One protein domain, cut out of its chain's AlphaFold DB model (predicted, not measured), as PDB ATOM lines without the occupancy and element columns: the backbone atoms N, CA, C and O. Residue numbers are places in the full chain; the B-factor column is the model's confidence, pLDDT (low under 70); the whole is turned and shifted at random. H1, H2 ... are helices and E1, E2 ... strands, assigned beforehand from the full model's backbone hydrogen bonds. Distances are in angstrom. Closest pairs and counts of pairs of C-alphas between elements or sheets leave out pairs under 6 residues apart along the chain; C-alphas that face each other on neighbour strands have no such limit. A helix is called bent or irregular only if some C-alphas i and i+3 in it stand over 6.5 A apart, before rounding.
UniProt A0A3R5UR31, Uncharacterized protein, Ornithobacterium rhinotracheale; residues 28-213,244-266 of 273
ATOM      1  N   VAL A  28     169.674 235.848 299.426       93.25
ATOM      2  CA  VAL A  28     170.031 234.749 298.524       93.25
ATOM      3  C   VAL A  28     171.505 234.900 298.156       93.25
ATOM      4  O   VAL A  28     171.887 235.844 297.458       93.25
ATOM      5  N   LEU A  29     172.335 233.981 298.647       94.06
ATOM      6  CA  LEU A  29     173.782 234.008 298.449       94.06
ATOM      7  C   LEU A  29     174.194 233.005 297.367       94.06
ATOM      8  O   LEU A  29     173.867 231.822 297.445       94.06
ATOM      9  N   VAL A  30     174.949 233.475 296.376       92.88
ATOM     10  CA  VAL A  30     175.499 232.640 295.302       92.88
ATOM     11  C   VAL A  30     177.016 232.712 295.361       92.88
ATOM     12  O   VAL A  30     177.589 233.799 295.305       92.88
ATOM     13  N   THR A  31     177.682 231.567 295.455       92.62
ATOM     14  CA  THR A  31     179.148 231.498 295.465       92.62
ATOM     15  C   THR A  31     179.670 230.533 294.416       92.62
ATOM     16  O   THR A  31     178.957 229.632 293.964       92.62
ATOM     17  N   TYR A  32     180.937 230.710 294.050       89.38
ATOM     18  CA  TYR A  32     181.665 229.735 293.254       89.38
ATOM     19  C   TYR A  32     183.089 229.507 293.748       89.38
ATOM     20  O   TYR A  32     183.782 230.451 294.124       89.38
ATOM     21  N   GLY A  33     183.526 228.249 293.739       85.12
ATOM     22  CA  GLY A  33     184.908 227.879 294.026       85.12
ATOM     23  C   GLY A  33     185.851 228.285 292.898       85.12
ATOM     24  O   GLY A  33     185.537 228.073 291.732       85.12
ATOM     25  N   ILE A  34     187.005 228.855 293.249       76.56
ATOM     26  CA  ILE A  34     188.091 229.161 292.308       76.56
ATOM     27  C   ILE A  34     189.215 228.135 292.516       76.56
ATOM     28  O   ILE A  34     189.698 227.980 293.641       76.56
ATOM     29  N   LYS A  35     189.668 227.454 291.461       69.25
ATOM     30  CA  LYS A  35     190.700 226.410 291.477       69.25
ATOM     31  C   LYS A  35     191.799 226.591 290.403       69.25
ATOM     32  O   LYS A  35     192.261 225.611 289.856       69.25
ATOM     33  N   LYS A  36     192.324 227.791 290.130       59.72
ATOM     34  CA  LYS A  36     193.520 228.053 289.271       59.72
ATOM     35  C   LYS A  36     193.580 227.377 287.870       59.72
ATOM     36  O   LYS A  36     194.601 227.530 287.203       59.72
ATOM     37  N   SER A  37     192.555 226.673 287.392       56.44
ATOM     38  CA  SER A  37     192.564 225.891 286.144       56.44
ATOM     39  C   SER A  37     191.424 226.301 285.214       56.44
ATOM     40  O   SER A  37     190.451 226.885 285.672       56.44
ATOM     41  N   TYR A  38     191.526 225.965 283.922       50.75
ATOM     42  CA  TYR A  38     190.546 226.297 282.873       50.75
ATOM     43  C   TYR A  38     189.083 225.911 283.194       50.75
ATOM     44  O   TYR A  38     188.168 226.564 282.698       50.75
ATOM     45  N   ASP A  39     188.846 224.915 284.058       59.91
ATOM     46  CA  ASP A  39     187.501 224.540 284.531       59.91
ATOM     47  C   ASP A  39     186.795 225.659 285.335       59.91
ATOM     48  O   ASP A  39     185.566 225.678 285.438       59.91
ATOM     49  N   ASP A  40     187.545 226.630 285.867       70.12
ATOM     50  CA  ASP A  40     187.029 227.697 286.733       70.12
ATOM     51  C   ASP A  40     186.131 228.705 286.008       70.12
ATOM     52  O   ASP A  40     185.208 229.247 286.623       70.12
ATOM     53  N   ASP A  41     186.378 228.968 284.721       77.81
ATOM     54  CA  ASP A  41     185.573 229.926 283.949       77.81
ATOM     55  C   ASP A  41     184.145 229.411 283.793       77.81
ATOM     56  O   ASP A  41     183.177 230.135 284.022       77.81
ATOM     57  N   PHE A  42     184.007 228.113 283.533       76.62
ATOM     58  CA  PHE A  42     182.715 227.460 283.431       76.62
ATOM     59  C   PHE A  42     181.933 227.513 284.772       76.62
ATOM     60  O   PHE A  42     180.731 227.821 284.791       76.62
ATOM     61  N   VAL A  43     182.594 227.261 285.914       80.94
ATOM     62  CA  VAL A  43     181.961 227.344 287.248       80.94
ATOM     63  C   VAL A  43     181.525 228.782 287.541       80.94
ATOM     64  O   VAL A  43     180.395 229.025 287.982       80.94
ATOM     65  N   LYS A  44     182.408 229.743 287.262       85.31
ATOM     66  CA  LYS A  44     182.161 231.174 287.438       85.31
ATOM     67  C   LYS A  44     180.996 231.662 286.581       85.31
ATOM     68  O   LYS A  44     180.128 232.367 287.101       85.31
ATOM     69  N   ASP A  45     180.942 231.290 285.308       83.00
ATOM     70  CA  ASP A  45     179.882 231.705 284.387       83.00
ATOM     71  C   ASP A  45     178.529 231.131 284.807       83.00
ATOM     72  O   ASP A  45     177.524 231.845 284.836       83.00
ATOM     73  N   THR A  46     178.509 229.870 285.245       81.50
ATOM     74  CA  THR A  46     177.299 229.225 285.767       81.50
ATOM     75  C   THR A  46     176.785 229.931 287.021       81.50
ATOM     76  O   THR A  46     175.599 230.268 287.109       81.50
ATOM     77  N   ALA A  47     177.670 230.226 287.976       86.50
ATOM     78  CA  ALA A  47     177.310 230.967 289.179       86.50
ATOM     79  C   ALA A  47     176.852 232.395 288.862       86.50
ATOM     80  O   ALA A  47     175.869 232.866 289.432       86.50
ATOM     81  N   THR A  48     177.508 233.068 287.916       88.31
ATOM     82  CA  THR A  48     177.157 234.427 287.482       88.31
ATOM     83  C   THR A  48     175.788 234.458 286.803       88.31
ATOM     84  O   THR A  48     174.962 235.318 287.118       88.31
ATOM     85  N   GLY A  49     175.498 233.493 285.926       84.62
ATOM     86  CA  GLY A  49     174.184 233.330 285.307       84.62
ATOM     87  C   GLY A  49     173.089 233.040 286.336       84.62
ATOM     88  O   GLY A  49     172.036 233.679 286.316       84.62
ATOM     89  N   CYS A  50     173.361 232.143 287.288       84.88
ATOM     90  CA  CYS A  50     172.459 231.848 288.402       84.88
ATOM     91  C   CYS A  50     172.168 233.103 289.240       84.88
ATOM     92  O   CYS A  50     171.007 233.454 289.455       84.88
ATOM     93  N   ALA A  51     173.210 233.838 289.636       87.44
ATOM     94  CA  ALA A  51     173.077 235.071 290.402       87.44
ATOM     95  C   ALA A  51     172.261 236.136 289.656       87.44
ATOM     96  O   ALA A  51     171.387 236.759 290.255       87.44
ATOM     97  N   LYS A  52     172.468 236.288 288.342       86.94
ATOM     98  CA  LYS A  52     171.682 237.204 287.502       86.94
ATOM     99  C   LYS A  52     170.190 236.857 287.518       86.94
ATOM    100  O   LYS A  52     169.368 237.753 287.695       86.94
ATOM    101  N   LEU A  53     169.838 235.578 287.368       83.75
ATOM    102  CA  LEU A  53     168.441 235.114 287.399       83.75
ATOM    103  C   LEU A  53     167.794 235.287 288.781       83.75
ATOM    104  O   LEU A  53     166.607 235.593 288.873       83.75
ATOM    105  N   LEU A  54     168.584 235.153 289.847       84.50
ATOM    106  CA  LEU A  54     168.164 235.380 291.233       84.50
ATOM    107  C   LEU A  54     168.252 236.854 291.664       84.50
ATOM    108  O   LEU A  54     167.950 237.163 292.813       84.50
ATOM    109  N   LYS A  55     168.651 237.764 290.763       88.62
ATOM    110  CA  LYS A  55     168.855 239.200 291.035       88.62
ATOM    111  C   LYS A  55     169.804 239.465 292.219       88.62
ATOM    112  O   LYS A  55     169.599 240.394 292.994       88.62
ATOM    113  N   THR A  56     170.856 238.657 292.341       88.94
ATOM    114  CA  THR A  56     171.905 238.762 293.369       88.94
ATOM    115  C   THR A  56     173.296 238.820 292.724       88.94
ATOM    116  O   THR A  56     173.428 238.874 291.499       88.94
ATOM    117  N   LYS A  57     174.354 238.840 293.539       89.75
ATOM    118  CA  LYS A  57     175.753 238.780 293.090       89.75
ATOM    119  C   LYS A  57     176.329 237.384 293.322       89.75
ATOM    120  O   LYS A  57     176.013 236.738 294.317       89.75
ATOM    121  N   ALA A  58     177.188 236.945 292.404       90.19
ATOM    122  CA  ALA A  58     178.013 235.757 292.587       90.19
ATOM    123  C   ALA A  58     179.348 236.152 293.231       90.19
ATOM    124  O   ALA A  58     179.988 237.107 292.788       90.19
ATOM    125  N   TYR A  59     179.773 235.408 294.250       91.19
ATOM    126  CA  TYR A  59     181.025 235.648 294.966       91.19
ATOM    127  C   TYR A  59     181.999 234.493 294.745       91.19
ATOM    128  O   TYR A  59     181.700 233.342 295.062       91.19
ATOM    129  N   GLY A  60     183.176 234.807 294.211       89.94
ATOM    130  CA  GLY A  60     184.256 233.837 294.090       89.94
ATOM    131  C   GLY A  60     184.912 233.590 295.446       89.94
ATOM    132  O   GLY A  60     185.267 234.546 296.127       89.94
ATOM    133  N   ILE A  61     185.080 232.325 295.818       90.06
ATOM    134  CA  ILE A  61     185.711 231.895 297.070       90.06
ATOM    135  C   ILE A  61     186.957 231.058 296.769       90.06
ATOM    136  O   ILE A  61     186.930 230.126 295.963       90.06
ATOM    137  N   LYS A  62     188.071 231.393 297.419       87.25
ATOM    138  CA  LYS A  62     189.371 230.735 297.221       87.25
ATOM    139  C   LYS A  62     189.720 229.787 298.352       87.25
ATOM    140  O   LYS A  62     190.504 228.868 298.132       87.25
ATOM    141  N   THR A  63     189.180 230.023 299.550       89.75
ATOM    142  CA  THR A  63     189.524 229.249 300.748       89.75
ATOM    143  C   THR A  63     188.312 228.882 301.607       89.75
ATOM    144  O   THR A  63     187.292 229.569 301.557       89.75
ATOM    145  N   GLY A  64     188.408 227.829 302.428       90.81
ATOM    146  CA  GLY A  64     187.340 227.462 303.365       90.81
ATOM    147  C   GLY A  64     187.072 228.538 304.422       90.81
ATOM    148  O   GLY A  64     185.923 228.791 304.784       90.81
ATOM    149  N   LYS A  65     188.110 229.247 304.874       91.69
ATOM    150  CA  LYS A  65     187.939 230.403 305.770       91.69
ATOM    151  C   LYS A  65     187.232 231.570 305.085       91.69
ATOM    152  O   LYS A  65     186.377 232.211 305.690       91.69
ATOM    153  N   GLU A  66     187.560 231.833 303.822       92.19
ATOM    154  CA  GLU A  66     186.867 232.845 303.021       92.19
ATOM    155  C   GLU A  66     185.404 232.463 302.783       92.19
ATOM    156  O   GLU A  66     184.541 233.326 302.897       92.19
ATOM    157  N   PHE A  67     185.105 231.181 302.547       91.75
ATOM    158  CA  PHE A  67     183.731 230.678 302.484       91.75
ATOM    159  C   PHE A  67     182.940 231.063 303.743       91.75
ATOM    160  O   PHE A  67     181.874 231.668 303.626       91.75
ATOM    161  N   ILE A  68     183.474 230.781 304.940       92.75
ATOM    162  CA  ILE A  68     182.795 231.125 306.200       92.75
ATOM    163  C   ILE A  68     182.630 232.644 306.311       92.75
ATOM    164  O   ILE A  68     181.524 233.114 306.561       92.75
ATOM    165  N   SER A  69     183.690 233.410 306.051       92.19
ATOM    166  CA  SER A  69     183.658 234.877 306.109       92.19
ATOM    167  C   SER A  69     182.609 235.481 305.167       92.19
ATOM    168  O   SER A  69     181.852 236.370 305.559       92.19
ATOM    169  N   VAL A  70     182.496 234.987 303.930       92.25
ATOM    170  CA  VAL A  70     181.478 235.448 302.974       92.25
ATOM    171  C   VAL A  70     180.073 235.167 303.505       92.25
ATOM    172  O   VAL A  70     179.218 236.047 303.444       92.25
ATOM    173  N   MET A  71     179.833 233.983 304.074       91.44
ATOM    174  CA  MET A  71     178.534 233.647 304.664       91.44
ATOM    175  C   MET A  71     178.209 234.479 305.912       91.44
ATOM    176  O   MET A  71     177.060 234.876 306.091       91.44
ATOM    177  N   GLU A  72     179.194 234.782 306.760       90.56
ATOM    178  CA  GLU A  72     179.018 235.650 307.934       90.56
ATOM    179  C   GLU A  72     178.645 237.085 307.541       90.56
ATOM    180  O   GLU A  72     177.820 237.722 308.201       90.56
ATOM    181  N   ASN A  73     179.214 237.579 306.441       89.06
ATOM    182  CA  ASN A  73     178.987 238.933 305.940       89.06
ATOM    183  C   ASN A  73     177.761 239.055 305.016       89.06
ATOM    184  O   ASN A  73     177.380 240.166 304.651       89.06
ATOM    185  N   ALA A  74     177.117 237.944 304.653       87.31
ATOM    186  CA  ALA A  74     175.978 237.927 303.736       87.31
ATOM    187  C   ALA A  74     174.676 238.472 304.353       87.31
ATOM    188  O   ALA A  74     173.681 238.628 303.651       87.31
ATOM    189  N   GLY A  75     174.644 238.758 305.655       85.94
ATOM    190  CA  GLY A  75     173.400 239.045 306.364       85.94
ATOM    191  C   GLY A  75     172.646 237.757 306.698       85.94
ATOM    192  O   GLY A  75     173.262 236.724 306.950       85.94
ATOM    193  N   ARG A  76     171.313 237.814 306.770       89.50
ATOM    194  CA  ARG A  76     170.490 236.657 307.149       89.50
ATOM    195  C   ARG A  76     170.134 235.832 305.910       89.50
ATOM    196  O   ARG A  76     169.319 236.241 305.093       89.50
ATOM    197  N   ILE A  77     170.751 234.661 305.779       91.94
ATOM    198  CA  ILE A  77     170.625 233.784 304.611       91.94
ATOM    199  C   ILE A  77     169.288 233.031 304.643       91.94
ATOM    200  O   ILE A  77     169.014 232.268 305.572       91.94
ATOM    201  N   ALA A  78     168.478 233.206 303.602       92.75
ATOM    202  CA  ALA A  78     167.287 232.394 303.342       92.75
ATOM    203  C   ALA A  78     167.631 231.191 302.453       92.75
ATOM    204  O   ALA A  78     167.252 230.054 302.747       92.75
ATOM    205  N   ALA A  79     168.407 231.450 301.399       94.62
ATOM    206  CA  ALA A  79     168.872 230.446 300.458       94.62
ATOM    207  C   ALA A  79     170.333 230.684 300.065       94.62
ATOM    208  O   ALA A  79     170.811 231.817 299.976       94.62
ATOM    209  N   TYR A  80     171.033 229.594 299.796       95.56
ATOM    210  CA  TYR A  80     172.428 229.576 299.397       95.56
ATOM    211  C   TYR A  80     172.633 228.576 298.268       95.56
ATOM    212  O   TYR A  80     172.099 227.467 298.326       95.56
ATOM    213  N   VAL A  81     173.462 228.929 297.289       92.56
ATOM    214  CA  VAL A  81     173.981 227.968 296.316       92.56
ATOM    215  C   VAL A  81     175.481 228.140 296.105       92.56
ATOM    216  O   VAL A  81     175.965 229.248 295.871       92.56
ATOM    217  N   ASN A  82     176.201 227.023 296.156       91.31
ATOM    218  CA  ASN A  82     177.595 226.921 295.748       91.31
ATOM    219  C   ASN A  82     177.712 226.194 294.414       91.31
ATOM    220  O   ASN A  82     177.084 225.152 294.233       91.31
ATOM    221  N   TRP A  83     178.585 226.708 293.556       87.06
ATOM    222  CA  TRP A  83     179.072 226.030 292.362       87.06
ATOM    223  C   TRP A  83     180.561 225.744 292.533       87.06
ATOM    224  O   TRP A  83     181.332 226.649 292.848       87.06
ATOM    225  N   GLY A  84     181.014 224.515 292.329       83.00
ATOM    226  CA  GLY A  84     182.448 224.256 292.398       83.00
ATOM    227  C   GLY A  84     182.829 222.797 292.304       83.00
ATOM    228  O   GLY A  84     181.989 221.911 292.169       83.00
ATOM    229  N   HIS A  85     184.132 222.564 292.400       82.69
ATOM    230  CA  HIS A  85     184.669 221.227 292.560       82.69
ATOM    231  C   HIS A  85     184.497 220.773 294.003       82.69
ATOM    232  O   HIS A  85     184.702 221.531 294.950       82.69
ATOM    233  N   SER A  86     184.133 219.516 294.175       85.50
ATOM    234  CA  SER A  86     183.930 218.923 295.487       85.50
ATOM    235  C   SER A  86     183.956 217.416 295.380       85.50
ATOM    236  O   SER A  86     183.992 216.845 294.285       85.50
ATOM    237  N   TRP A  87     183.874 216.801 296.545       85.50
ATOM    238  CA  TRP A  87     183.548 215.403 296.700       85.50
ATOM    239  C   TRP A  87     182.694 215.215 297.949       85.50
ATOM    240  O   TRP A  87     182.182 216.179 298.524       85.50
ATOM    241  N   ASP A  88     182.546 213.975 298.386       84.94
ATOM    242  CA  ASP A  88     181.829 213.631 299.611       84.94
ATOM    243  C   ASP A  88     182.490 214.197 300.875       84.94
ATOM    244  O   ASP A  88     181.796 214.473 301.852       84.94
ATOM    245  N   SER A  89     183.805 214.424 300.836       85.88
ATOM    246  CA  SER A  89     184.604 214.936 301.949       85.88
ATOM    247  C   SER A  89     184.598 216.460 302.082       85.88
ATOM    248  O   SER A  89     184.969 216.978 303.139       85.88
ATOM    249  N   GLY A  90     184.193 217.210 301.053       88.56
ATOM    250  CA  GLY A  90     184.256 218.667 301.104       88.56
ATOM    251  C   GLY A  90     184.212 219.392 299.769       88.56
ATOM    252  O   GLY A  90     184.192 218.794 298.694       88.56
ATOM    253  N   LEU A  91     184.226 220.720 299.866       89.19
ATOM    254  CA  LEU A  91     184.371 221.639 298.744       89.19
ATOM    255  C   LEU A  91     185.859 221.891 298.489       89.19
ATOM    256  O   LEU A  91     186.593 222.324 299.381       89.19
ATOM    257  N   TYR A  92     186.301 221.639 297.263       86.19
ATOM    258  CA  TYR A  92     187.687 221.791 296.847       86.19
ATOM    259  C   TYR A  92     187.892 223.176 296.238       86.19
ATOM    260  O   TYR A  92     187.401 223.477 295.151       86.19
ATOM    261  N   LEU A  93     188.622 224.020 296.964       85.62
ATOM    262  CA  LEU A  93     188.934 225.394 296.573       85.62
ATOM    263  C   LEU A  93     190.425 225.500 296.178       85.62
ATOM    264  O   LEU A  93     191.056 224.502 295.825       85.62
ATOM    265  N   THR A  94     191.018 226.695 296.193       80.88
ATOM    266  CA  THR A  94     192.365 226.921 295.641       80.88
ATOM    267  C   THR A  94     193.470 226.240 296.467       80.88
ATOM    268  O   THR A  94     193.542 226.419 297.681       80.88
ATOM    269  N   ASN A  95     194.420 225.560 295.803       66.81
ATOM    270  CA  ASN A  95     195.655 225.011 296.400       66.81
ATOM    271  C   ASN A  95     195.428 224.171 297.677       66.81
ATOM    272  O   ASN A  95     196.120 224.380 298.671       66.81
ATOM    273  N   ASN A  96     194.445 223.267 297.674       65.50
ATOM    274  CA  ASN A  96     194.061 222.467 298.849       65.50
ATOM    275  C   ASN A  96     193.633 223.294 300.078       65.50
ATOM    276  O   ASN A  96     193.678 222.766 301.178       65.50
ATOM    277  N   ASN A  97     193.212 224.557 299.902       81.31
ATOM    278  CA  ASN A  97     192.581 225.365 300.951       81.31
ATOM    279  C   ASN A  97     191.046 225.220 300.907       81.31
ATOM    280  O   ASN A  97     190.328 226.193 300.707       81.31
ATOM    281  N   GLY A  98     190.521 224.004 300.968       87.56
ATOM    282  CA  GLY A  98     189.090 223.730 300.841       87.56
ATOM    283  C   GLY A  98     188.273 223.898 302.126       87.56
ATOM    284  O   GLY A  98     188.691 224.491 303.124       87.56
ATOM    285  N   PHE A  99     187.055 223.364 302.073       92.00
ATOM    286  CA  PHE A  99     186.134 223.309 303.201       92.00
ATOM    287  C   PHE A  99     185.623 221.884 303.387       92.00
ATOM    288  O   PHE A  99     184.913 221.365 302.528       92.00
ATOM    289  N   TYR A 100     186.005 221.248 304.491       90.94
ATOM    290  CA  TYR A 100     185.956 219.789 304.605       90.94
ATOM    291  C   TYR A 100     185.190 219.300 305.832       90.94
ATOM    292  O   TYR A 100     185.028 220.019 306.822       90.94
ATOM    293  N   ILE A 101     184.759 218.041 305.787       89.06
ATOM    294  CA  ILE A 101     184.283 217.318 306.967       89.06
ATOM    295  C   ILE A 101     185.429 217.104 307.971       89.06
ATOM    296  O   ILE A 101     186.601 217.046 307.603       89.06
ATOM    297  N   ASP A 102     185.097 216.989 309.258       83.38
ATOM    298  CA  ASP A 102     186.095 216.972 310.339       83.38
ATOM    299  C   ASP A 102     186.989 215.726 310.359       83.38
ATOM    300  O   ASP A 102     188.128 215.804 310.806       83.38
ATOM    301  N   SER A 103     186.465 214.587 309.903       71.81
ATOM    302  CA  SER A 103     187.131 213.279 309.955       71.81
ATOM    303  C   SER A 103     188.116 213.035 308.812       71.81
ATOM    304  O   SER A 103     188.655 211.937 308.710       71.81
ATOM    305  N   TYR A 104     188.292 213.999 307.909       65.44
ATOM    306  CA  TYR A 104     189.139 213.835 306.736       65.44
ATOM    307  C   TYR A 104     190.488 214.530 306.947       65.44
ATOM    308  O   TYR A 104     190.547 215.749 307.126       65.44
ATOM    309  N   ASP A 105     191.576 213.767 306.829       59.47
ATOM    310  CA  ASP A 105     192.968 214.258 306.833       59.47
ATOM    311  C   ASP A 105     193.358 214.963 305.514       59.47
ATOM    312  O   ASP A 105     194.531 215.087 305.170       59.47
ATOM    313  N   GLN A 106     192.379 215.444 304.737       61.94
ATOM    314  CA  GLN A 106     192.638 216.319 303.591       61.94
ATOM    315  C   GLN A 106     192.621 217.779 304.025       61.94
ATOM    316  O   GLN A 106     191.744 218.213 304.772       61.94
ATOM    317  N   GLY A 107     193.577 218.555 303.530       62.00
ATOM    318  CA  GLY A 107     193.833 219.903 304.029       62.00
ATOM    319  C   GLY A 107     194.823 219.903 305.200       62.00
ATOM    320  O   GLY A 107     195.423 218.889 305.533       62.00
ATOM    321  N   GLY A 108     195.032 221.069 305.792       64.88
ATOM    322  CA  GLY A 108     196.192 221.443 306.605       64.88
ATOM    323  C   GLY A 108     196.816 222.765 306.141       64.88
ATOM    324  O   GLY A 108     197.746 223.270 306.769       64.88
ATOM    325  N   GLY A 109     196.298 223.348 305.055       75.12
ATOM    326  CA  GLY A 109     196.658 224.677 304.600       75.12
ATOM    327  C   GLY A 109     196.092 225.758 305.528       75.12
ATOM    328  O   GLY A 109     195.017 225.602 306.114       75.12
ATOM    329  N   PRO A 110     196.768 226.909 305.657       81.44
ATOM    330  CA  PRO A 110     196.316 227.993 306.526       81.44
ATOM    331  C   PRO A 110     194.963 228.593 306.107       81.44
ATOM    332  O   PRO A 110     194.349 229.290 306.919       81.44
ATOM    333  N   GLY A 111     194.486 228.344 304.881       83.56
ATOM    334  CA  GLY A 111     193.175 228.774 304.386       83.56
ATOM    335  C   GLY A 111     192.039 227.769 304.613       83.56
ATOM    336  O   GLY A 111     190.881 228.115 304.371       83.56
ATOM    337  N   ASP A 112     192.335 226.556 305.076       89.94
ATOM    338  CA  ASP A 112     191.318 225.527 305.285       89.94
ATOM    339  C   ASP A 112     190.336 225.878 306.391       89.94
ATOM    340  O   ASP A 112     190.685 226.496 307.402       89.94
ATOM    341  N   ALA A 113     189.109 225.401 306.211       91.88
ATOM    342  CA  ALA A 113     188.129 225.326 307.279       91.88
ATOM    343  C   ALA A 113     187.499 223.931 307.339       91.88
ATOM    344  O   ALA A 113     187.543 223.141 306.385       91.88
ATOM    345  N   ARG A 114     186.899 223.638 308.485       92.44
ATOM    346  CA  ARG A 114     186.205 222.386 308.770       92.44
ATOM    347  C   ARG A 114     184.752 222.642 309.131       92.44
ATOM    348  O   ARG A 114     184.427 223.711 309.647       92.44
ATOM    349  N   LEU A 115     183.875 221.661 308.926       92.25
ATOM    350  CA  LEU A 115     182.466 221.792 309.306       92.25
ATOM    351  C   LEU A 115     182.295 222.234 310.766       92.25
ATOM    352  O   LEU A 115     181.495 223.136 311.012       92.25
ATOM    353  N   LYS A 116     183.090 221.718 311.719       91.69
ATOM    354  CA  LYS A 116     183.045 222.180 313.119       91.69
ATOM    355  C   LYS A 116     183.277 223.677 313.297       91.69
ATOM    356  O   LYS A 116     182.786 224.238 314.275       91.69
ATOM    357  N   ASP A 117     183.968 224.345 312.380       91.69
ATOM    358  CA  ASP A 117     184.209 225.786 312.468       91.69
ATOM    359  C   ASP A 117     182.909 226.585 312.269       91.69
ATOM    360  O   ASP A 117     182.753 227.656 312.858       91.69
ATOM    361  N   LEU A 118     181.905 226.025 311.573       92.06
ATOM    362  CA  LEU A 118     180.568 226.624 311.469       92.06
ATOM    363  C   LEU A 118     179.883 226.759 312.830       92.06
ATOM    364  O   LEU A 118     179.131 227.715 313.029       92.06
ATOM    365  N   SER A 119     180.178 225.866 313.783       88.62
ATOM    366  CA  SER A 119     179.586 225.918 315.129       88.62
ATOM    367  C   SER A 119     180.007 227.168 315.907       88.62
ATOM    368  O   SER A 119     179.290 227.614 316.800       88.62
ATOM    369  N   LYS A 120     181.145 227.763 315.531       88.38
ATOM    370  CA  LYS A 120     181.693 228.995 316.113       88.38
ATOM    371  C   LYS A 120     181.427 230.225 315.246       88.38
ATOM    372  O   LYS A 120     181.708 231.341 315.678       88.38
ATOM    373  N   SER A 121     180.894 230.027 314.042       89.56
ATOM    374  CA  SER A 121     180.632 231.111 313.104       89.56
ATOM    375  C   SER A 121     179.479 232.010 313.562       89.56
ATOM    376  O   SER A 121     178.615 231.629 314.360       89.56
ATOM    377  N   LYS A 122     179.467 233.226 313.023       89.81
ATOM    378  CA  LYS A 122     178.418 234.242 313.176       89.81
ATOM    379  C   LYS A 122     177.444 234.250 311.995       89.81
ATOM    380  O   LYS A 122     176.748 235.246 311.796       89.81
ATOM    381  N   ILE A 123     177.411 233.172 311.207       89.94
ATOM    382  CA  ILE A 123     176.508 233.034 310.064       89.94
ATOM    383  C   ILE A 123     175.073 233.175 310.567       89.94
ATOM    384  O   ILE A 123     174.689 232.539 311.546       89.94
ATOM    385  N   LYS A 124     174.299 234.023 309.888       88.81
ATOM    386  CA  LYS A 124     172.886 234.250 310.183       88.81
ATOM    387  C   LYS A 124     172.036 233.635 309.089       88.81
ATOM    388  O   LYS A 124     172.365 233.693 307.907       88.81
ATOM    389  N   THR A 125     170.901 233.099 309.475       90.75
ATOM    390  CA  THR A 125     170.016 232.295 308.655       90.75
ATOM    391  C   THR A 125     168.558 232.537 309.030       90.75
ATOM    392  O   THR A 125     168.245 233.133 310.061       90.75
ATOM    393  N   ARG A 126     167.639 232.131 308.157       89.38
ATOM    394  CA  ARG A 126     166.206 232.080 308.468       89.38
ATOM    395  C   ARG A 126     165.827 230.805 309.211       89.38
ATOM    396  O   ARG A 126     166.586 229.831 309.213       89.38
ATOM    397  N   LYS A 127     164.614 230.804 309.783       89.56
ATOM    398  CA  LYS A 127     164.019 229.633 310.444       89.56
ATOM    399  C   LYS A 127     164.037 228.419 309.531       89.56
ATOM    400  O   LYS A 127     164.464 227.356 309.965       89.56
ATOM    401  N   HIS A 128     163.664 228.590 308.265       93.50
ATOM    402  CA  HIS A 128     163.913 227.614 307.220       93.50
ATOM    403  C   HIS A 128     165.009 228.112 306.271       93.50
ATOM    404  O   HIS A 128     164.836 229.077 305.528       93.50
ATOM    405  N   THR A 129     166.159 227.439 306.288       94.56
ATOM    406  CA  THR A 129     167.290 227.757 305.406       94.56
ATOM    407  C   THR A 129     167.496 226.676 304.360       94.56
ATOM    408  O   THR A 129     167.493 225.492 304.695       94.56
ATOM    409  N   LEU A 130     167.757 227.085 303.121       96.44
ATOM    410  CA  LEU A 130     168.100 226.197 302.016       96.44
ATOM    411  C   LEU A 130     169.571 226.368 301.610       96.44
ATOM    412  O   LEU A 130     170.006 227.470 301.297       96.44
ATOM    413  N   PHE A 131     170.323 225.272 301.557       96.69
ATOM    414  CA  PHE A 131     171.698 225.221 301.062       96.69
ATOM    415  C   PHE A 131     171.790 224.230 299.905       96.69
ATOM    416  O   PHE A 131     171.519 223.046 300.072       96.69
ATOM    417  N   ILE A 132     172.195 224.700 298.732       93.56
ATOM    418  CA  ILE A 132     172.386 223.872 297.545       93.56
ATOM    419  C   ILE A 132     173.880 223.808 297.244       93.56
ATOM    420  O   ILE A 132     174.499 224.807 296.885       93.56
ATOM    421  N   PHE A 133     174.465 222.626 297.360       91.50
ATOM    422  CA  PHE A 133     175.810 222.348 296.880       91.50
ATOM    423  C   PHE A 133     175.681 221.723 295.496       91.50
ATOM    424  O   PHE A 133     175.558 220.506 295.349       91.50
ATOM    425  N   ALA A 134     175.644 222.577 294.473       83.75
ATOM    426  CA  ALA A 134     175.634 222.156 293.081       83.75
ATOM    427  C   ALA A 134     177.060 221.747 292.685       83.75
ATOM    428  O   ALA A 134     177.697 222.395 291.868       83.75
ATOM    429  N   SER A 135     177.578 220.705 293.330       81.44
ATOM    430  CA  SER A 135     178.976 220.293 293.249       81.44
ATOM    431  C   SER A 135     179.056 218.766 293.419       81.44
ATOM    432  O   SER A 135     178.297 218.189 294.211       81.44
ATOM    433  N   CYS A 136     179.947 218.109 292.666       83.12
ATOM    434  CA  CYS A 136     180.057 216.645 292.586       83.12
ATOM    435  C   CYS A 136     180.231 215.969 293.952       83.12
ATOM    436  O   CYS A 136     180.939 216.470 294.824       83.12
ATOM    437  N   GLY A 137     179.617 214.803 294.142       84.12
ATOM    438  CA  GLY A 137     179.875 213.939 295.295       84.12
ATOM    439  C   GLY A 137     179.412 214.438 296.667       84.12
ATOM    440  O   GLY A 137     179.497 213.685 297.632       84.12
ATOM    441  N   THR A 138     178.909 215.669 296.802       89.31
ATOM    442  CA  THR A 138     178.612 216.284 298.113       89.31
ATOM    443  C   THR A 138     177.584 215.529 298.953       89.31
ATOM    444  O   THR A 138     177.599 215.651 300.175       89.31
ATOM    445  N   ALA A 139     176.712 214.738 298.329       87.62
ATOM    446  CA  ALA A 139     175.766 213.838 298.981       87.62
ATOM    447  C   ALA A 139     176.229 212.365 298.964       87.62
ATOM    448  O   ALA A 139     175.395 211.473 299.049       87.62
ATOM    449  N   GLY A 140     177.534 212.095 298.887       81.50
ATOM    450  CA  GLY A 140     178.124 210.762 299.033       81.50
ATOM    451  C   GLY A 140     178.407 210.090 297.697       81.50
ATOM    452  O   GLY A 140     177.481 209.589 297.058       81.50
ATOM    453  N   ALA A 141     179.691 210.054 297.334       69.88
ATOM    454  CA  ALA A 141     180.194 209.450 296.107       69.88
ATOM    455  C   ALA A 141     180.621 207.989 296.281       69.88
ATOM    456  O   ALA A 141     181.127 207.612 297.339       69.88
ATOM    457  N   PHE A 142     180.417 207.184 295.232       56.22
ATOM    458  CA  PHE A 142     180.920 205.816 295.029       56.22
ATOM    459  C   PHE A 142     181.115 204.977 296.314       56.22
ATOM    460  O   PHE A 142     182.195 204.438 296.551       56.22
ATOM    461  N   ASN A 143     180.055 204.807 297.115       53.03
ATOM    462  CA  ASN A 143     179.988 203.961 298.323       53.03
ATOM    463  C   ASN A 143     180.533 204.533 299.642       53.03
ATOM    464  O   ASN A 143     180.655 203.779 300.611       53.03
ATOM    465  N   VAL A 144     180.782 205.839 299.759       58.56
ATOM    466  CA  VAL A 144     180.887 206.428 301.102       58.56
ATOM    467  C   VAL A 144     179.495 206.517 301.720       58.56
ATOM    468  O   VAL A 144     178.519 206.878 301.062       58.56
ATOM    469  N   GLU A 145     179.382 206.134 302.995       72.06
ATOM    470  CA  GLU A 145     178.127 206.160 303.742       72.06
ATOM    471  C   GLU A 145     177.495 207.556 303.619       72.06
ATOM    472  O   GLU A 145     178.010 208.517 304.180       72.06
ATOM    473  N   PHE A 146     176.378 207.677 302.892       80.12
ATOM    474  CA  PHE A 146     175.652 208.931 302.629       80.12
ATOM    475  C   PHE A 146     175.539 209.845 303.864       80.12
ATOM    476  O   PHE A 146     175.671 211.064 303.767       80.12
ATOM    477  N   LYS A 147     175.352 209.253 305.049       86.56
ATOM    478  CA  LYS A 147     175.236 209.956 306.336       86.56
ATOM    479  C   LYS A 147     176.523 210.652 306.802       86.56
ATOM    480  O   LYS A 147     176.464 211.506 307.682       86.56
ATOM    481  N   LYS A 148     177.672 210.300 306.231       86.12
ATOM    482  CA  LYS A 148     178.982 210.929 306.457       86.12
ATOM    483  C   LYS A 148     179.333 211.967 305.393       86.12
ATOM    484  O   LYS A 148     180.301 212.695 305.573       86.12
ATOM    485  N   SER A 149     178.543 212.063 304.321       89.50
ATOM    486  CA  SER A 149     178.782 213.034 303.256       89.50
ATOM    487  C   SER A 149     178.687 214.476 303.755       89.50
ATOM    488  O   SER A 149     177.958 214.796 304.706       89.50
ATOM    489  N   PHE A 150     179.406 215.364 303.079       91.50
ATOM    490  CA  PHE A 150     179.451 216.788 303.373       91.50
ATOM    491  C   PHE A 150     178.052 217.419 303.463       91.50
ATOM    492  O   PHE A 150     177.725 218.052 304.465       91.50
ATOM    493  N   ALA A 151     177.179 217.213 302.471       92.38
ATOM    494  CA  ALA A 151     175.845 217.817 302.447       92.38
ATOM    495  C   ALA A 151     174.949 217.300 303.584       92.38
ATOM    496  O   ALA A 151     174.174 218.075 304.151       92.38
ATOM    497  N   TYR A 152     175.058 216.018 303.951       92.38
ATOM    498  CA  TYR A 152     174.293 215.451 305.066       92.38
ATOM    499  C   TYR A 152     174.744 216.012 306.420       92.38
ATOM    500  O   TYR A 152     173.922 216.268 307.308       92.38
ATOM    501  N   THR A 153     176.053 216.193 306.589       92.44
ATOM    502  CA  THR A 153     176.666 216.611 307.856       92.44
ATOM    503  C   THR A 153     176.653 218.127 308.053       92.44
ATOM    504  O   THR A 153     176.529 218.579 309.189       92.44
ATOM    505  N   PHE A 154     176.681 218.922 306.979       94.06
ATOM    506  CA  PHE A 154     176.730 220.389 307.014       94.06
ATOM    507  C   PHE A 154     175.693 221.021 307.958       94.06
ATOM    508  O   PHE A 154     176.031 221.849 308.808       94.06
ATOM    509  N   ALA A 155     174.432 220.586 307.874       91.94
ATOM    510  CA  ALA A 155     173.335 221.122 308.687       91.94
ATOM    511  C   ALA A 155     173.538 220.936 310.205       91.94
ATOM    512  O   ALA A 155     173.033 221.730 311.003       91.94
ATOM    513  N   ASN A 156     174.305 219.922 310.621       91.12
ATOM    514  CA  ASN A 156     174.566 219.654 312.037       91.12
ATOM    515  C   ASN A 156     175.416 220.756 312.670       91.12
ATOM    516  O   ASN A 156     175.235 221.068 313.849       91.12
ATOM    517  N   PHE A 157     176.294 221.371 311.879       91.25
ATOM    518  CA  PHE A 157     177.285 222.324 312.362       91.25
ATOM    519  C   PHE A 157     176.905 223.784 312.161       91.25
ATOM    520  O   PHE A 157     177.525 224.646 312.779       91.25
ATOM    521  N   ILE A 158     175.874 224.086 311.363       89.38
ATOM    522  CA  ILE A 158     175.365 225.457 311.285       89.38
ATOM    523  C   ILE A 158     174.930 225.905 312.680       89.38
ATOM    524  O   ILE A 158     174.053 225.299 313.313       89.38
ATOM    525  N   ASN A 159     175.579 226.967 313.156       81.31
ATOM    526  CA  ASN A 159     175.267 227.567 314.435       81.31
ATOM    527  C   ASN A 159     173.925 228.295 314.341       81.31
ATOM    528  O   ASN A 159     173.772 229.256 313.598       81.31
ATOM    529  N   LYS A 160     172.954 227.821 315.116       75.25
ATOM    530  CA  LYS A 160     171.619 228.417 315.236       75.25
ATOM    531  C   LYS A 160     171.396 229.068 316.607       75.25
ATOM    532  O   LYS A 160     170.376 229.701 316.847       75.25
ATOM    533  N   VAL A 161     172.359 228.919 317.520       68.56
ATOM    534  CA  VAL A 161     172.278 229.418 318.902       68.56
ATOM    535  C   VAL A 161     172.468 230.933 318.954       68.56
ATOM    536  O   VAL A 161     171.857 231.604 319.780       68.56
ATOM    537  N   ASN A 162     173.246 231.498 318.031       65.50
ATOM    538  CA  ASN A 162     173.451 232.948 317.950       65.50
ATOM    539  C   ASN A 162     172.203 233.721 317.477       65.50
ATOM    540  O   ASN A 162     172.202 234.951 317.499       65.50
ATOM    541  N   GLU A 163     171.155 233.021 317.036       65.94
ATOM    542  CA  GLU A 163     169.920 233.618 316.516       65.94
ATOM    543  C   GLU A 163     168.766 233.608 317.523       65.94
ATOM    544  O   GLU A 163     167.771 234.303 317.312       65.94
ATOM    545  N   VAL A 164     168.882 232.858 318.625       72.19
ATOM    546  CA  VAL A 164     167.847 232.836 319.664       72.19
ATOM    547  C   VAL A 164     168.014 234.035 320.605       72.19
ATOM    548  O   VAL A 164     169.118 234.342 321.060       72.19
ATOM    549  N   GLY A 165     166.913 234.748 320.862       66.69
ATOM    550  CA  GLY A 165     166.889 236.018 321.599       66.69
ATOM    551  C   GLY A 165     167.408 235.939 323.042       66.69
ATOM    552  O   GLY A 165     167.795 234.887 323.548       66.69
ATOM    553  N   SER A 166     167.428 237.071 323.744       70.00
ATOM    554  CA  SER A 166     167.963 237.197 325.112       70.00
ATOM    555  C   SER A 166     167.020 236.703 326.218       70.00
ATOM    556  O   SER A 166     167.186 237.117 327.361       70.00
ATOM    557  N   SER A 167     166.040 235.858 325.896       80.06
ATOM    558  CA  SER A 167     165.018 235.356 326.819       80.06
ATOM    559  C   SER A 167     164.921 233.833 326.773       80.06
ATOM    560  O   SER A 167     165.465 233.192 325.871       80.06
ATOM    561  N   ASP A 168     164.185 233.268 327.728       87.62
ATOM    562  CA  ASP A 168     163.749 231.873 327.678       87.62
ATOM    563  C   ASP A 168     162.854 231.633 326.463       87.62
ATOM    564  O   ASP A 168     162.133 232.531 326.013       87.62
ATOM    565  N   GLY A 169     162.897 230.414 325.931       89.19
ATOM    566  CA  GLY A 169     162.029 230.038 324.827       89.19
ATOM    567  C   GLY A 169     162.400 228.734 324.141       89.19
ATOM    568  O   GLY A 169     163.374 228.055 324.486       89.19
ATOM    569  N   VAL A 170     161.580 228.408 323.146       90.81
ATOM    570  CA  VAL A 170     161.748 227.271 322.243       90.81
ATOM    571  C   VAL A 170     161.639 227.793 320.818       90.81
ATOM    572  O   VAL A 170     160.707 228.529 320.492       90.81
ATOM    573  N   TRP A 171     162.591 227.415 319.972       91.00
ATOM    574  CA  TRP A 171     162.634 227.810 318.570       91.00
ATOM    575  C   TRP A 171     162.882 226.595 317.693       91.00
ATOM    576  O   TRP A 171     163.819 225.832 317.930       91.00
ATOM    577  N   ASP A 172     162.073 226.465 316.651       92.25
ATOM    578  CA  ASP A 172     162.208 225.412 315.657       92.25
ATOM    579  C   ASP A 172     162.848 225.978 314.382       92.25
ATOM    580  O   ASP A 172     162.443 227.026 313.870       92.25
ATOM    581  N   TYR A 173     163.863 225.274 313.883       93.06
ATOM    582  CA  TYR A 173     164.627 225.631 312.693       93.06
ATOM    583  C   TYR A 173     164.712 224.441 311.745       93.06
ATOM    584  O   TYR A 173     165.162 223.365 312.136       93.06
ATOM    585  N   LYS A 174     164.370 224.643 310.476       95.00
ATOM    586  CA  LYS A 174     164.584 223.663 309.412       95.00
ATOM    587  C   LYS A 174     165.808 224.048 308.587       95.00
ATOM    588  O   LYS A 174     165.926 225.173 308.104       95.00
ATOM    589  N   VAL A 175     166.720 223.105 308.391       95.56
ATOM    590  CA  VAL A 175     167.833 223.250 307.450       95.56
ATOM    591  C   VAL A 175     167.668 222.211 306.358       95.56
ATOM    592  O   VAL A 175     167.645 221.012 306.631       95.56
ATOM    593  N   THR A 176     167.569 222.692 305.127       97.06
ATOM    594  CA  THR A 176     167.487 221.871 303.928       97.06
ATOM    595  C   THR A 176     168.821 221.948 303.206       97.06
ATOM    596  O   THR A 176     169.234 223.032 302.802       97.06
ATOM    597  N   THR A 177     169.501 220.819 303.037       96.44
ATOM    598  CA  THR A 177     170.698 220.715 302.198       96.44
ATOM    599  C   THR A 177     170.382 219.899 300.949       96.44
ATOM    600  O   THR A 177     169.679 218.892 301.007       96.44
ATOM    601  N   ILE A 178     170.872 220.340 299.795       93.75
ATOM    602  CA  ILE A 178     170.802 219.599 298.534       93.75
ATOM    603  C   ILE A 178     172.228 219.359 298.060       93.75
ATOM    604  O   ILE A 178     173.012 220.303 297.987       93.75
ATOM    605  N   GLY A 179     172.555 218.114 297.733       90.81
ATOM    606  CA  GLY A 179     173.856 217.734 297.184       90.81
ATOM    607  C   GLY A 179     173.726 216.622 296.152       90.81
ATOM    608  O   GLY A 179     172.692 215.951 296.074       90.81
ATOM    609  N   ALA A 180     174.767 216.438 295.349       86.69
ATOM    610  CA  ALA A 180     174.829 215.403 294.324       86.69
ATOM    611  C   ALA A 180     175.547 214.144 294.818       86.69
ATOM    612  O   ALA A 180     176.518 214.256 295.560       86.69
ATOM    613  N   THR A 181     175.104 212.959 294.393       83.75
ATOM    614  CA  THR A 181     175.724 211.691 294.811       83.75
ATOM    615  C   THR A 181     177.052 211.425 294.112       83.75
ATOM    616  O   THR A 181     178.016 211.165 294.795       83.75
ATOM    617  N   ASP A 182     177.169 211.566 292.789       74.12
ATOM    618  CA  ASP A 182     178.426 211.252 292.075       74.12
ATOM    619  C   ASP A 182     178.845 212.389 291.131       74.12
ATOM    620  O   ASP A 182     179.337 213.434 291.559       74.12
ATOM    621  N   LEU A 183     178.613 212.203 289.830       64.19
ATOM    622  CA  LEU A 183     179.060 213.070 288.744       64.19
ATOM    623  C   LEU A 183     177.990 214.110 288.394       64.19
ATOM    624  O   LEU A 183     177.413 214.080 287.300       64.19
ATOM    625  N   SER A 184     177.657 215.015 289.321       55.72
ATOM    626  CA  SER A 184     176.875 216.195 288.934       55.72
ATOM    627  C   SER A 184     177.739 217.111 288.088       55.72
ATOM    628  O   SER A 184     178.379 218.031 288.593       55.72
ATOM    629  N   ASN A 185     177.755 216.853 286.788       50.41
ATOM    630  CA  ASN A 185     178.468 217.707 285.868       50.41
ATOM    631  C   ASN A 185     177.690 219.011 285.754       50.41
ATOM    632  O   ASN A 185     176.568 219.091 285.241       50.41
ATOM    633  N   LEU A 186     178.312 220.045 286.290       52.66
ATOM    634  CA  LEU A 186     178.025 221.403 285.918       52.66
ATOM    635  C   LEU A 186     178.163 221.498 284.381       52.66
ATOM    636  O   LEU A 186     179.193 221.098 283.842       52.66
ATOM    637  N   PHE A 187     177.131 221.949 283.660       49.06
ATOM    638  CA  PHE A 187     177.193 222.055 282.196       49.06
ATOM    639  C   PHE A 187     176.592 223.358 281.663       49.06
ATOM    640  O   PHE A 187     175.604 223.867 282.194       49.06
ATOM    641  N   TRP A 188     177.179 223.855 280.566       40.25
ATOM    642  CA  TRP A 188     176.744 225.016 279.793       40.25
ATOM    643  C   TRP A 188     176.628 224.590 278.331       40.25
ATOM    644  O   TRP A 188     177.633 224.354 277.663       40.25
ATOM    645  N   LYS A 189     175.401 224.507 277.806       38.03
ATOM    646  CA  LYS A 189     175.207 224.598 276.355       38.03
ATOM    647  C   LYS A 189     174.872 226.047 276.053       38.03
ATOM    648  O   LYS A 189     173.873 226.543 276.575       38.03
ATOM    649  N   ASN A 190     175.691 226.687 275.213       41.72
ATOM    650  CA  ASN A 190     175.316 227.912 274.504       41.72
ATOM    651  C   ASN A 190     173.875 227.717 273.993       41.72
ATOM    652  O   ASN A 190     173.576 226.687 273.398       41.72
ATOM    653  N   GLU A 191     172.903 228.571 274.289       39.62
ATOM    654  CA  GLU A 191     172.956 230.024 274.243       39.62
ATOM    655  C   GLU A 191     172.211 230.656 275.439       39.62
ATOM    656  O   GLU A 191     171.041 230.394 275.717       39.62
ATOM    657  N   TYR A 192     172.918 231.529 276.151       43.28
ATOM    658  CA  TYR A 192     172.402 232.692 276.876       43.28
ATOM    659  C   TYR A 192     171.349 232.596 278.004       43.28
ATOM    660  O   TYR A 192     171.162 233.651 278.595       43.28
ATOM    661  N   ASN A 193     170.675 231.481 278.360       49.06
ATOM    662  CA  ASN A 193     169.784 231.424 279.561       49.06
ATOM    663  C   ASN A 193     169.105 230.054 279.854       49.06
ATOM    664  O   ASN A 193     167.878 229.987 279.905       49.06
ATOM    665  N   LYS A 194     169.818 228.941 280.099       46.47
ATOM    666  CA  LYS A 194     169.177 227.716 280.658       46.47
ATOM    667  C   LYS A 194     170.118 226.936 281.581       46.47
ATOM    668  O   LYS A 194     170.668 225.917 281.179       46.47
ATOM    669  N   GLY A 195     170.267 227.392 282.827       50.06
ATOM    670  CA  GLY A 195     170.943 226.638 283.886       50.06
ATOM    671  C   GLY A 195     170.245 225.298 284.130       50.06
ATOM    672  O   GLY A 195     169.231 225.233 284.818       50.06
ATOM    673  N   LYS A 196     170.765 224.229 283.529       50.50
ATOM    674  CA  LYS A 196     170.330 222.851 283.762       50.50
ATOM    675  C   LYS A 196     171.557 222.047 284.150       50.50
ATOM    676  O   LYS A 196     172.437 221.842 283.321       50.50
ATOM    677  N   ILE A 197     171.601 221.582 285.397       52.53
ATOM    678  CA  ILE A 197     172.628 220.631 285.819       52.53
ATOM    679  C   ILE A 197     172.300 219.297 285.149       52.53
ATOM    680  O   ILE A 197     171.201 218.761 285.328       52.53
ATOM    681  N   GLN A 198     173.219 218.790 284.331       47.62
ATOM    682  CA  GLN A 198     173.088 217.483 283.708       47.62
ATOM    683  C   GLN A 198     173.985 216.510 284.467       47.62
ATOM    684  O   GLN A 198     175.163 216.372 284.159       47.62
ATOM    685  N   CYS A 199     173.423 215.808 285.451       49.75
ATOM    686  CA  CYS A 199     174.102 214.642 285.999       49.75
ATOM    687  C   CYS A 199     174.107 213.554 284.928       49.75
ATOM    688  O   CYS A 199     173.039 213.089 284.516       49.75
ATOM    689  N   LEU A 200     175.295 213.183 284.449       52.19
ATOM    690  CA  LEU A 200     175.420 212.065 283.516       52.19
ATOM    691  C   LEU A 200     175.133 210.751 284.258       52.19
ATOM    692  O   LEU A 200     174.341 209.960 283.752       52.19
ATOM    693  N   ASP A 201     175.569 210.631 285.524       55.03
ATOM    694  CA  ASP A 201     175.394 209.398 286.313       55.03
ATOM    695  C   ASP A 201     174.883 209.592 287.762       55.03
ATOM    696  O   ASP A 201     174.300 208.670 288.326       55.03
ATOM    697  N   GLY A 202     175.009 210.788 288.360       63.56
ATOM    698  CA  GLY A 202     174.588 211.065 289.750       63.56
ATOM    699  C   GLY A 202     173.110 211.467 289.942       63.56
ATOM    700  O   GLY A 202     172.452 211.957 289.024       63.56
ATOM    701  N   SER A 203     172.586 211.319 291.163       80.81
ATOM    702  CA  SER A 203     171.282 211.864 291.597       80.81
ATOM    703  C   SER A 203     171.474 213.010 292.591       80.81
ATOM    704  O   SER A 203     172.530 213.125 293.212       80.81
ATOM    705  N   PHE A 204     170.470 213.865 292.758       86.69
ATOM    706  CA  PHE A 204     170.440 214.866 293.818       86.69
ATOM    707  C   PHE A 204     169.644 214.351 295.008       86.69
ATOM    708  O   PHE A 204     168.515 213.886 294.860       86.69
ATOM    709  N   LYS A 205     170.203 214.493 296.207       90.56
ATOM    710  CA  LYS A 205     169.499 214.204 297.457       90.56
ATOM    711  C   LYS A 205     169.155 215.512 298.148       90.56
ATOM    712  O   LYS A 205     170.016 216.372 298.308       90.56
ATOM    713  N   LYS A 206     167.901 215.636 298.578       93.94
ATOM    714  CA  LYS A 206     167.424 216.683 299.484       93.94
ATOM    715  C   LYS A 206     167.378 216.116 300.897       93.94
ATOM    716  O   LYS A 206     166.678 215.133 301.127       93.94
ATOM    717  N   ILE A 207     168.106 216.729 301.819       95.75
ATOM    718  CA  ILE A 207     168.158 216.368 303.234       95.75
ATOM    719  C   ILE A 207     167.508 217.493 304.033       95.75
ATOM    720  O   ILE A 207     168.033 218.601 304.096       95.75
ATOM    721  N   GLU A 208     166.365 217.211 304.642       97.12
ATOM    722  CA  GLU A 208     165.611 218.152 305.470       97.12
ATOM    723  C   GLU A 208     165.778 217.754 306.932       97.12
ATOM    724  O   GLU A 208     165.367 216.662 307.330       97.12
ATOM    725  N   LYS A 209     166.392 218.629 307.731       96.44
ATOM    726  CA  LYS A 209     166.582 218.421 309.168       96.44
ATOM    727  C   LYS A 209     165.848 219.486 309.958       96.44
ATOM    728  O   LYS A 209     166.093 220.676 309.752       96.44
ATOM    729  N   LEU A 210     164.984 219.061 310.874       95.94
ATOM    730  CA  LEU A 210     164.340 219.947 311.838       95.94
ATOM    731  C   LEU A 210     165.100 219.890 313.157       95.94
ATOM    732  O   LEU A 210     165.310 218.819 313.724       95.94
ATOM    733  N   PHE A 211     165.488 221.058 313.644       94.00
ATOM    734  CA  PHE A 211     166.145 221.251 314.921       94.00
ATOM    735  C   PHE A 211     165.236 222.037 315.852       94.00
ATOM    736  O   PHE A 211     164.670 223.052 315.452       94.00
ATOM    737  N   ARG A 212     165.172 221.606 317.107       92.94
ATOM    738  CA  ARG A 212     164.552 222.348 318.198       92.94
ATOM    739  C   ARG A 212     165.633 222.887 319.113       92.94
ATOM    740  O   ARG A 212     166.492 222.136 319.576       92.94
ATOM    741  N   ILE A 213     165.593 224.187 319.357       91.56
ATOM    742  CA  ILE A 213     166.508 224.879 320.258       91.56
ATOM    743  C   ILE A 213     165.713 225.347 321.461       91.56
ATOM    744  O   ILE A 213     164.752 226.095 321.311       91.56
ATOM    745  N   GLN A 244     168.385 220.007 319.808       91.81
ATOM    746  CA  GLN A 244     167.914 218.657 319.516       91.81
ATOM    747  C   GLN A 244     167.583 218.516 318.025       91.81
ATOM    748  O   GLN A 244     166.859 219.342 317.473       91.81
ATOM    749  N   GLU A 245     168.082 217.465 317.368       93.25
ATOM    750  CA  GLU A 245     167.574 217.033 316.057       93.25
ATOM    751  C   GLU A 245     166.239 216.311 316.282       93.25
ATOM    752  O   GLU A 245     166.183 215.297 316.976       93.25
ATOM    753  N   VAL A 246     165.152 216.880 315.763       95.38
ATOM    754  CA  VAL A 246     163.787 216.362 315.945       95.38
ATOM    755  C   VAL A 246     163.472 215.308 314.892       95.38
ATOM    756  O   VAL A 246     162.842 214.297 315.187       95.38
ATOM    757  N   SER A 247     163.909 215.542 313.656       96.12
ATOM    758  CA  SER A 247     163.620 214.651 312.536       96.12
ATOM    759  C   SER A 247     164.519 214.930 311.340       96.12
ATOM    760  O   SER A 247     164.936 216.070 311.111       96.12
ATOM    761  N   VAL A 248     164.732 213.886 310.538       95.94
ATOM    762  CA  VAL A 248     165.465 213.933 309.272       95.94
ATOM    763  C   VAL A 248     164.631 213.265 308.188       95.94
ATOM    764  O   VAL A 248     164.175 212.136 308.362       95.94
ATOM    765  N   LYS A 249     164.469 213.940 307.051       96.38
ATOM    766  CA  LYS A 249     163.849 213.390 305.842       96.38
ATOM    767  C   LYS A 249     164.823 213.493 304.682       96.38
ATOM    768  O   LYS A 249     165.425 214.539 304.452       96.38
ATOM    769  N   VAL A 250     164.973 212.397 303.947       94.12
ATOM    770  CA  VAL A 250     165.825 212.328 302.759       94.12
ATOM    771  C   VAL A 250     164.934 212.043 301.564       94.12
ATOM    772  O   VAL A 250     164.213 211.051 301.553       94.12
ATOM    773  N   THR A 251     164.976 212.923 300.568       92.94
ATOM    774  CA  THR A 251     164.210 212.790 299.325       92.94
ATOM    775  C   THR A 251     165.167 212.705 298.146       92.94
ATOM    776  O   THR A 251     166.091 213.512 298.037       92.94
ATOM    777  N   ASP A 252     164.943 211.746 297.252       89.88
ATOM    778  CA  ASP A 252     165.628 211.703 295.962       89.88
ATOM    779  C   ASP A 252     164.964 212.695 294.997       89.88
ATOM    780  O   ASP A 252     163.763 212.614 294.750       89.88
ATOM    781  N   LEU A 253     165.733 213.655 294.486       86.69
ATOM    782  CA  LEU A 253     165.281 214.634 293.495       86.69
ATOM    783  C   LEU A 253     165.569 214.181 292.054       86.69
ATOM    784  O   LEU A 253     165.261 214.894 291.100       86.69
ATOM    785  N   GLY A 254     166.167 213.003 291.883       83.19
ATOM    786  CA  GLY A 254     166.557 212.452 290.598       83.19
ATOM    787  C   GLY A 254     167.803 213.115 290.017       83.19
ATOM    788  O   GLY A 254     168.575 213.793 290.693       83.19
ATOM    789  N   LYS A 255     168.026 212.895 288.720       77.50
ATOM    790  CA  LYS A 255     169.265 213.286 288.024       77.50
ATOM    791  C   LYS A 255     169.346 214.771 287.656       77.50
ATOM    792  O   LYS A 255     170.381 215.231 287.184       77.50
ATOM    793  N   LYS A 256     168.244 215.514 287.769       75.81
ATOM    794  CA  LYS A 256     168.162 216.906 287.310       75.81
ATOM    795  C   LYS A 256     167.342 217.722 288.286       75.81
ATOM    796  O   LYS A 256     166.212 217.361 288.595       75.81
ATOM    797  N   ILE A 257     167.896 218.856 288.691       78.12
ATOM    798  CA  ILE A 257     167.200 219.859 289.488       78.12
ATOM    799  C   ILE A 257     167.231 221.200 288.763       78.12
ATOM    800  O   ILE A 257     168.168 221.505 288.023       78.12
ATOM    801  N   ASP A 258     166.200 222.001 288.995       83.00
ATOM    802  CA  ASP A 258     166.165 223.405 288.604       83.00
ATOM    803  C   ASP A 258     166.426 224.246 289.854       83.00
ATOM    804  O   ASP A 258     165.532 224.470 290.672       83.00
ATOM    805  N   VAL A 259     167.683 224.656 290.026       83.56
ATOM    806  CA  VAL A 259     168.137 225.428 291.191       83.56
ATOM    807  C   VAL A 259     167.348 226.730 291.332       83.56
ATOM    808  O   VAL A 259     166.981 227.102 292.445       83.56
ATOM    809  N   ILE A 260     167.043 227.397 290.214       83.44
ATOM    810  CA  ILE A 260     166.325 228.675 290.212       83.44
ATOM    811  C   ILE A 260     164.904 228.464 290.713       83.44
ATOM    812  O   ILE A 260     164.482 229.143 291.648       83.44
ATOM    813  N   LYS A 261     164.194 227.477 290.157       83.75
ATOM    814  CA  LYS A 261     162.830 227.149 290.580       83.75
ATOM    815  C   LYS A 261     162.771 226.719 292.046       83.75
ATOM    816  O   LYS A 261     161.845 227.107 292.750       83.75
ATOM    817  N   ILE A 262     163.741 225.932 292.514       88.25
ATOM    818  CA  ILE A 262     163.802 225.505 293.920       88.25
ATOM    819  C   ILE A 262     163.965 226.719 294.841       88.25
ATOM    820  O   ILE A 262     163.219 226.835 295.805       88.25
ATOM    821  N   ILE A 263     164.897 227.629 294.537       88.56
ATOM    822  CA  ILE A 263     165.130 228.826 295.357       88.56
ATOM    823  C   ILE A 263     163.930 229.782 295.303       88.56
ATOM    824  O   ILE A 263     163.528 230.299 296.337       88.56
ATOM    825  N   GLN A 264     163.325 230.002 294.133       86.00
ATOM    826  CA  GLN A 264     162.161 230.890 293.994       86.00
ATOM    827  C   GLN A 264     160.911 230.362 294.711       86.00
ATOM    828  O   GLN A 264     160.100 231.155 295.176       86.00
ATOM    829  N   ASN A 265     160.766 229.039 294.813       88.25
ATOM    830  CA  ASN A 265     159.663 228.397 295.529       88.25
ATOM    831  C   ASN A 265     159.967 228.149 297.016       88.25
ATOM    832  O   ASN A 265     159.124 227.597 297.724       88.25
ATOM    833  N   HIS A 266     161.174 228.478 297.483       90.88
ATOM    834  CA  HIS A 266     161.568 228.274 298.871       90.88
ATOM    835  C   HIS A 266     160.880 229.293 299.774       90.88
ATOM    836  O   HIS A 266     161.084 230.497 299.635       90.88
TER     837      HIS A 266
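Overview. This is residues 28 to 213 and 244 to 266 of the 273 residues of an uncharacterized protein of Ornithobacterium rhinotracheale (UniProt A0A3R5UR31). One twisted sheet of eight strands runs through the domain with helices on both faces: H1 and H5 cover part of one face, over E1 and E3, while on the other the sheet curls round H2 and H4, and H3 packs on H4. The long strands E6, E7 and E8 lie side by side in one part of the sheet, and the loop of residues 181 to 203 holds Asn 190, one of the two C-alphas farthest apart. The printed part has 209 residues with five named helices and eight named strands, in the order E1 H1 E2 H2 E3 E4 H3 E5 H4 E6 E7 E8 H5. The sheet is branched at E3 and mixed, with E1 and E2, E1 and E3, E3 and E5, E5 and E6 parallel, and E3 and E4, E6 and E7, E7 and E8 antiparallel. The class is mixed, helices and strands, and the whole is compact, with a radius of gyration of the C-alphas of 16.1 A and spans of 54 by 39 by 34 A.

Arrangement. E1, residues 28 to 33, has E2, residues 58 to 61, on one side and E3, residues 76 to 87, on the other side. N 59 and O 30 are within hydrogen-bond range at 2.9 A, as are N 31 and O 81 at 2.9 A. H1, residues 39 to 53, lies over E1 at a height over the sheet of 7.9 A and runs along the strands, at 3 degrees to E1 on the local plane; the closest C-alphas are those of Val 30 and Ala 51, 6.0 A apart. E1, H1 and E2 form a strand-helix-strand unit, two parallel neighbour strands with a helix between, and its crossover is right-handed. H2, residues 64 to 73, is on the opposite face. E3 bends by 82 degrees at residue 84, and beyond the bend its residues 85 to 87 pair with E4, residues 90 to 92, in a hairpin, with N 87 and O 90 2.9 A apart. H3, residues 115 to 120, is not on the sheet; it touches H4, residues 150 to 157, at a shallow tilt of 21 degrees, the closest C-alphas being those of Ser 119 and Phe 157, 5.1 A apart. E5, residues 124 to 135, has E3 on one side and E6, residues 169 to 180, on the other side, with N 132 and O 80 within hydrogen-bond range at 2.8 A and N 176 and O 129 at 2.8 A. E5, H4 and E6 form a second such unit, also right-handed. H4 is on the same face as H2, and its closest C-alphas to E6 are those of Ala 151 and Gly 179, 5.6 A apart. H4 is irregular, but only just: C-alphas 152 and 155 are 6.8 A apart. E6 forms a hairpin with E7, residues 204 to 213, with N 175 and O 209 at 2.9 A; E8, residues 244 to 254, is an edge strand beside E7, with N 208 and O 249 at 2.8 A. H5, residues 259 to 264, is on the same face as H1, over E3 at a height over the sheet of 9.0 A. Every O i to N i+4 pair is within hydrogen-bond range in H1, H2 and H5; H3 has 0 of 2, with 3 of 3 O i to N i+3 pairs, and H4 has 1 of 4, with 3 of 5.

Along the chain. E1 begins at C-alpha 28 (170.031, 234.749, 298.524). H1 is 22.0 A long, E3 27.0 A, E5 22.8 A, E6 36.2 A, E7 28.5 A and E8 29.6 A. H5 ends at C-alpha 264 (162.161, 230.890, 293.994).

Size, cuts and confidence. The C-alphas of Asp 168 and Asn 190, the two farthest apart, are 54.6 A from each other. Residues 214 to 243 are not printed, and C-alphas 213 and 244 are 6.4 A apart across the cut. The links E4 to H3, E5 to H4, H4 to E6 and E6 to E7 are long. The mean pLDDT of the printed part is 81.9; 40 residues are under 70, among them residues 183 to 202.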